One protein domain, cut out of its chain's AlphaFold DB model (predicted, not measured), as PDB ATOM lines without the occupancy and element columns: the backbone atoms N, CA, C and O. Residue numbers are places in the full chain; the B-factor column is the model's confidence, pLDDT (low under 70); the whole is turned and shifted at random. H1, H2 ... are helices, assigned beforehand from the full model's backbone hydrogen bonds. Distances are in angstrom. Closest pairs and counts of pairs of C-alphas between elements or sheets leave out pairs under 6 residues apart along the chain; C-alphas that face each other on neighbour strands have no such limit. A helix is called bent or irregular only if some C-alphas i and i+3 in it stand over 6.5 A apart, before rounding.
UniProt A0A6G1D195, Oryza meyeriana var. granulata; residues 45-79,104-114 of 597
ATOM      1  N   SER A  45      45.712 -28.872 -22.191       70.00
ATOM      2  CA  SER A  45      45.453 -29.995 -23.110       70.00
ATOM      3  C   SER A  45      44.517 -31.052 -22.508       70.00
ATOM      4  O   SER A  45      43.552 -31.444 -23.162       70.00
ATOM      5  N   GLU A  46      44.714 -31.425 -21.238       66.88
ATOM      6  CA  GLU A  46      43.841 -32.355 -20.506       66.88
ATOM      7  C   GLU A  46      42.403 -31.800 -20.419       66.88
ATOM      8  O   GLU A  46      41.447 -32.454 -20.845       66.88
ATOM      9  N   MET A  47      42.248 -30.537 -20.000       67.69
ATOM     10  CA  MET A  47      40.951 -29.850 -19.950       67.69
ATOM     11  C   MET A  47      40.289 -29.698 -21.332       67.69
ATOM     12  O   MET A  47      39.060 -29.748 -21.426       67.69
ATOM     13  N   LYS A  48      41.068 -29.543 -22.413       72.19
ATOM     14  CA  LYS A  48      40.544 -29.551 -23.787       72.19
ATOM     15  C   LYS A  48      39.961 -30.926 -24.143       72.19
ATOM     16  O   LYS A  48      38.828 -30.981 -24.619       72.19
ATOM     17  N   THR A  49      40.676 -32.020 -23.862       73.38
ATOM     18  CA  THR A  49      40.180 -33.381 -24.145       73.38
ATOM     19  C   THR A  49      38.925 -33.737 -23.340       73.38
ATOM     20  O   THR A  49      37.973 -34.281 -23.904       73.38
ATOM     21  N   ASP A  50      38.845 -33.340 -22.063       63.88
ATOM     22  CA  ASP A  50      37.624 -33.488 -21.255       63.88
ATOM     23  C   ASP A  50      36.440 -32.689 -21.832       63.88
ATOM     24  O   ASP A  50      35.301 -33.168 -21.848       63.88
ATOM     25  N   LEU A  51      36.690 -31.478 -22.348       68.69
ATOM     26  CA  LEU A  51      35.659 -30.633 -22.955       68.69
ATOM     27  C   LEU A  51      35.150 -31.212 -24.288       68.69
ATOM     28  O   LEU A  51      33.941 -31.203 -24.538       68.69
ATOM     29  N   GLU A  52      36.035 -31.762 -25.120       68.75
ATOM     30  CA  GLU A  52      35.688 -32.434 -26.380       68.75
ATOM     31  C   GLU A  52      34.927 -33.750 -26.134       68.75
ATOM     32  O   GLU A  52      33.904 -34.015 -26.785       68.75
ATOM     33  N   MET A  53      35.315 -34.522 -25.111       70.56
ATOM     34  CA  MET A  53      34.546 -35.678 -24.639       70.56
ATOM     35  C   MET A  53      33.163 -35.257 -24.113       70.56
ATOM     36  O   MET A  53      32.155 -35.894 -24.431       70.56
ATOM     37  N   GLY A  54      33.083 -34.158 -23.358       69.50
ATOM     38  CA  GLY A  54      31.831 -33.584 -22.862       69.50
ATOM     39  C   GLY A  54      30.883 -33.166 -23.990       69.50
ATOM     40  O   GLY A  54      29.709 -33.543 -23.986       69.50
ATOM     41  N   HIS A  55      31.393 -32.461 -25.004       66.62
ATOM     42  CA  HIS A  55      30.633 -32.103 -26.206       66.62
ATOM     43  C   HIS A  55      30.142 -33.337 -26.979       66.62
ATOM     44  O   HIS A  55      29.005 -33.348 -27.458       66.62
ATOM     45  N   THR A  56      30.956 -34.392 -27.057       70.81
ATOM     46  CA  THR A  56      30.584 -35.658 -27.705       70.81
ATOM     47  C   THR A  56      29.473 -36.373 -26.931       70.81
ATOM     48  O   THR A  56      28.447 -36.718 -27.517       70.81
ATOM     49  N   LYS A  57      29.585 -36.482 -25.598       73.56
ATOM     50  CA  LYS A  57      28.527 -37.035 -24.733       73.56
ATOM     51  C   LYS A  57      27.209 -36.251 -24.854       73.56
ATOM     52  O   LYS A  57      26.147 -36.862 -24.956       73.56
ATOM     53  N   VAL A  58      27.255 -34.915 -24.919       70.31
ATOM     54  CA  VAL A  58      26.063 -34.070 -25.149       70.31
ATOM     55  C   VAL A  58      25.434 -34.322 -26.526       70.31
ATOM     56  O   VAL A  58      24.205 -34.365 -26.631       70.31
ATOM     57  N   ARG A  59      26.241 -34.539 -27.574       73.44
ATOM     58  CA  ARG A  59      25.753 -34.894 -28.918       73.44
ATOM     59  C   ARG A  59      25.010 -36.235 -28.903       73.44
ATOM     60  O   ARG A  59      23.834 -36.262 -29.257       73.44
ATOM     61  N   THR A  60      25.628 -37.296 -28.380       71.75
ATOM     62  CA  THR A  60      25.012 -38.633 -28.288       71.75
ATOM     63  C   THR A  60      23.729 -38.634 -27.451       71.75
ATOM     64  O   THR A  60      22.741 -39.263 -27.829       71.75
ATOM     65  N   ILE A  61      23.690 -37.882 -26.344       71.38
ATOM     66  CA  ILE A  61      22.465 -37.711 -25.546       71.38
ATOM     67  C   ILE A  61      21.364 -37.024 -26.371       71.38
ATOM     68  O   ILE A  61      20.212 -37.444 -26.303       71.38
ATOM     69  N   THR A  62      21.706 -36.022 -27.188       73.88
ATOM     70  CA  THR A  62      20.761 -35.312 -28.075       73.88
ATOM     71  C   THR A  62      20.223 -36.216 -29.199       73.88
ATOM     72  O   THR A  62      19.055 -36.116 -29.578       73.88
ATOM     73  N   GLU A  63      21.035 -37.147 -29.697       77.00
ATOM     74  CA  GLU A  63      20.638 -38.144 -30.701       77.00
ATOM     75  C   GLU A  63      19.693 -39.202 -30.108       77.00
ATOM     76  O   GLU A  63      18.622 -39.449 -30.666       77.00
ATOM     77  N   GLN A  64      20.016 -39.755 -28.931       74.38
ATOM     78  CA  GLN A  64      19.130 -40.664 -28.181       74.38
ATOM     79  C   GLN A  64      17.785 -40.002 -27.841       74.38
ATOM     80  O   GLN A  64      16.728 -40.625 -27.945       74.38
ATOM     81  N   ILE A  65      17.825 -38.715 -27.488       74.88
ATOM     82  CA  ILE A  65      16.666 -37.834 -27.322       74.88
ATOM     83  C   ILE A  65      15.797 -37.844 -28.598       74.88
ATOM     84  O   ILE A  65      14.619 -38.200 -28.530       74.88
ATOM     85  N   SER A  66      16.369 -37.558 -29.769       75.00
ATOM     86  CA  SER A  66      15.623 -37.533 -31.041       75.00
ATOM     87  C   SER A  66      14.971 -38.885 -31.391       75.00
ATOM     88  O   SER A  66      13.823 -38.930 -31.843       75.00
ATOM     89  N   VAL A  67      15.651 -40.005 -31.111       78.31
ATOM     90  CA  VAL A  67      15.098 -41.359 -31.314       78.31
ATOM     91  C   VAL A  67      13.867 -41.601 -30.431       78.31
ATOM     92  O   VAL A  67      12.838 -42.067 -30.925       78.31
ATOM     93  N   LEU A  68      13.931 -41.228 -29.148       75.62
ATOM     94  CA  LEU A  68      12.817 -41.390 -28.205       75.62
ATOM     95  C   LEU A  68      11.600 -40.515 -28.559       75.62
ATOM     96  O   LEU A  68      10.464 -40.947 -28.348       75.62
ATOM     97  N   GLU A  69      11.793 -39.320 -29.136       78.56
ATOM     98  CA  GLU A  69      10.671 -38.546 -29.697       78.56
ATOM     99  C   GLU A  69      10.016 -39.270 -30.880       78.56
ATOM    100  O   GLU A  69       8.785 -39.289 -30.979       78.56
ATOM    101  N   GLY A  70      10.819 -39.900 -31.744       79.25
ATOM    102  CA  GLY A  70      10.348 -40.705 -32.871       79.25
ATOM    103  C   GLY A  70       9.477 -41.886 -32.436       79.25
ATOM    104  O   GLY A  70       8.349 -42.025 -32.914       79.25
ATOM    105  N   GLU A  71       9.950 -42.694 -31.481       81.06
ATOM    106  CA  GLU A  71       9.177 -43.813 -30.920       81.06
ATOM    107  C   GLU A  71       7.874 -43.341 -30.262       81.06
ATOM    108  O   GLU A  71       6.803 -43.906 -30.498       81.06
ATOM    109  N   LEU A  72       7.929 -42.268 -29.464       78.81
ATOM    110  CA  LEU A  72       6.759 -41.725 -28.772       78.81
ATOM    111  C   LEU A  72       5.721 -41.183 -29.771       78.81
ATOM    112  O   LEU A  72       4.517 -41.399 -29.599       78.81
ATOM    113  N   GLN A  73       6.172 -40.538 -30.850       80.12
ATOM    114  CA  GLN A  73       5.321 -40.077 -31.945       80.12
ATOM    115  C   GLN A  73       4.703 -41.249 -32.730       80.12
ATOM    116  O   GLN A  73       3.522 -41.185 -33.082       80.12
ATOM    117  N   GLU A  74       5.445 -42.333 -32.969       83.94
ATOM    118  CA  GLU A  74       4.928 -43.536 -33.633       83.94
ATOM    119  C   GLU A  74       3.880 -44.258 -32.765       83.94
ATOM    120  O   GLU A  74       2.796 -44.599 -33.247       83.94
ATOM    121  N   ILE A  75       4.148 -44.404 -31.462       80.00
ATOM    122  CA  ILE A  75       3.200 -44.929 -30.471       80.00
ATOM    123  C   ILE A  75       1.935 -44.064 -30.435       80.00
ATOM    124  O   ILE A  75       0.830 -44.601 -30.511       80.00
ATOM    125  N   MET A  76       2.061 -42.732 -30.396       74.50
ATOM    126  CA  MET A  76       0.913 -41.818 -30.434       74.50
ATOM    127  C   MET A  76       0.106 -41.945 -31.737       74.50
ATOM    128  O   MET A  76      -1.123 -41.878 -31.699       74.50
ATOM    129  N   ASN A  77       0.759 -42.166 -32.881       81.06
ATOM    130  CA  ASN A  77       0.079 -42.383 -34.160       81.06
ATOM    131  C   ASN A  77      -0.694 -43.716 -34.169       81.06
ATOM    132  O   ASN A  77      -1.889 -43.722 -34.466       81.06
ATOM    133  N   LYS A  78      -0.059 -44.827 -33.762       78.19
ATOM    134  CA  LYS A  78      -0.704 -46.149 -33.604       78.19
ATOM    135  C   LYS A  78      -1.902 -46.091 -32.653       78.19
ATOM    136  O   LYS A  78      -2.939 -46.698 -32.905       78.19
ATOM    137  N   LEU A  79      -1.772 -45.330 -31.569       74.31
ATOM    138  CA  LEU A  79      -2.829 -45.102 -30.591       74.31
ATOM    139  C   LEU A  79      -4.012 -44.310 -31.175       74.31
ATOM    140  O   LEU A  79      -5.154 -44.728 -30.997       74.31
ATOM    141  N   PHE A 104      10.866 -32.505 -21.737       70.19
ATOM    142  CA  PHE A 104      11.797 -32.800 -22.812       70.19
ATOM    143  C   PHE A 104      12.372 -31.528 -23.446       70.19
ATOM    144  O   PHE A 104      13.588 -31.364 -23.501       70.19
ATOM    145  N   TYR A 105      11.514 -30.570 -23.813       74.81
ATOM    146  CA  TYR A 105      11.972 -29.270 -24.313       74.81
ATOM    147  C   TYR A 105      12.822 -28.505 -23.290       74.81
ATOM    148  O   TYR A 105      13.827 -27.916 -23.675       74.81
ATOM    149  N   GLN A 106      12.491 -28.571 -21.994       72.44
ATOM    150  CA  GLN A 106      13.301 -27.954 -20.931       72.44
ATOM    151  C   GLN A 106      14.699 -28.584 -20.806       72.44
ATOM    152  O   GLN A 106      15.666 -27.883 -20.500       72.44
ATOM    153  N   LEU A 107      14.829 -29.891 -21.054       73.12
ATOM    154  CA  LEU A 107      16.124 -30.572 -21.093       73.12
ATOM    155  C   LEU A 107      16.941 -30.132 -22.317       73.12
ATOM    156  O   LEU A 107      18.094 -29.733 -22.163       73.12
ATOM    157  N   THR A 108      16.337 -30.127 -23.508       72.69
ATOM    158  CA  THR A 108      16.996 -29.698 -24.754       72.69
ATOM    159  C   THR A 108      17.425 -28.226 -24.704       72.69
ATOM    160  O   THR A 108      18.555 -27.910 -25.069       72.69
ATOM    161  N   GLU A 109      16.582 -27.333 -24.178       73.06
ATOM    162  CA  GLU A 109      16.917 -25.922 -23.921       73.06
ATOM    163  C   GLU A 109      18.109 -25.799 -22.956       73.06
ATOM    164  O   GLU A 109      19.050 -25.049 -23.216       73.06
ATOM    165  N   SER A 110      18.132 -26.592 -21.877       70.69
ATOM    166  CA  SER A 110      19.244 -26.598 -20.913       70.69
ATOM    167  C   SER A 110      20.567 -27.061 -21.540       70.69
ATOM    168  O   SER A 110      21.617 -26.491 -21.244       70.69
ATOM    169  N   LEU A 111      20.527 -28.056 -22.434       71.88
ATOM    170  CA  LEU A 111      21.702 -28.544 -23.168       71.88
ATOM    171  C   LEU A 111      22.199 -27.525 -24.210       71.88
ATOM    172  O   LEU A 111      23.405 -27.303 -24.323       71.88
ATOM    173  N   GLN A 112      21.292 -26.844 -24.918       71.81
ATOM    174  CA  GLN A 112      21.634 -25.762 -25.852       71.81
ATOM    175  C   GLN A 112      22.232 -24.540 -25.134       71.81
ATOM    176  O   GLN A 112      23.163 -23.910 -25.643       71.81
ATOM    177  N   LEU A 113      21.757 -24.226 -23.925       71.75
ATOM    178  CA  LEU A 113      22.352 -23.199 -23.067       71.75
ATOM    179  C   LEU A 113      23.754 -23.594 -22.577       71.75
ATOM    180  O   LEU A 113      24.639 -22.742 -22.560       71.75
ATOM    181  N   LEU A 114      24.000 -24.871 -22.255       68.69
ATOM    182  CA  LEU A 114      25.355 -25.365 -21.961       68.69
ATOM    183  C   LEU A 114      26.290 -25.202 -23.171       68.69
ATOM    184  O   LEU A 114      27.359 -24.610 -23.044       68.69
TER     185      LEU A 114
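Overview. This is residues 45 to 79 and 104 to 114 of the 597 residues of a protein of Oryza meyeriana var. granulata (UniProt A0A6G1D195). Picture one long rod-like helix, H1, with a short helix, H2, beside its middle stretch and running back the opposite way. Both ends of H1, residues 45 to 54 and 70 to 79, stick out past the short helix. The printed part has 46 residues with two named helices, H1 then H2 along the chain, and no named strand; its class is all helix. It is only just extended, close to loose, with a radius of gyration of the C-alphas of 14.5 A and spans of 51 by 16 by 7 A.

Arrangement. Start from H1, residues 45 to 79, and then take H2, residues 104 to 114, whose centre is 11.3 A from that of H1. The two are close but not clearly touching, with 2 pairs of C-alphas within 8 A. Their closest C-alphas are those of Val 58 and Leu 111, 7.3 A apart. Their lines stand at a shallow tilt of 18 degrees, and they run opposite ways. In both H1 and H2, every O i to N i+4 pair is within hydrogen-bond range.

Along the chain. Find C-alpha 45 at (45.453, -29.995, -23.110); from there H1 runs 51.1 A to C-alpha 79 at (-2.829, -45.102, -30.591), and it is not bent. Then look for C-alpha 104 at (11.797, -32.800, -22.812), where H2 begins; it runs 15.5 A to C-alpha 114 at (25.355, -25.365, -21.961).

Size, cuts and confidence. The two C-alphas farthest apart are those of Ser 45 and Leu 79, 51.1 A. Between H1 and H2 you meet the link across the cut: residues 80 to 103 are not printed, and C-alphas 79 and 104 are 20.6 A apart. In the B-factor column the mean pLDDT of the printed part is 73.5; it is under 70 at residues 46 to 47, 50 to 52, 54 to 55 and 114.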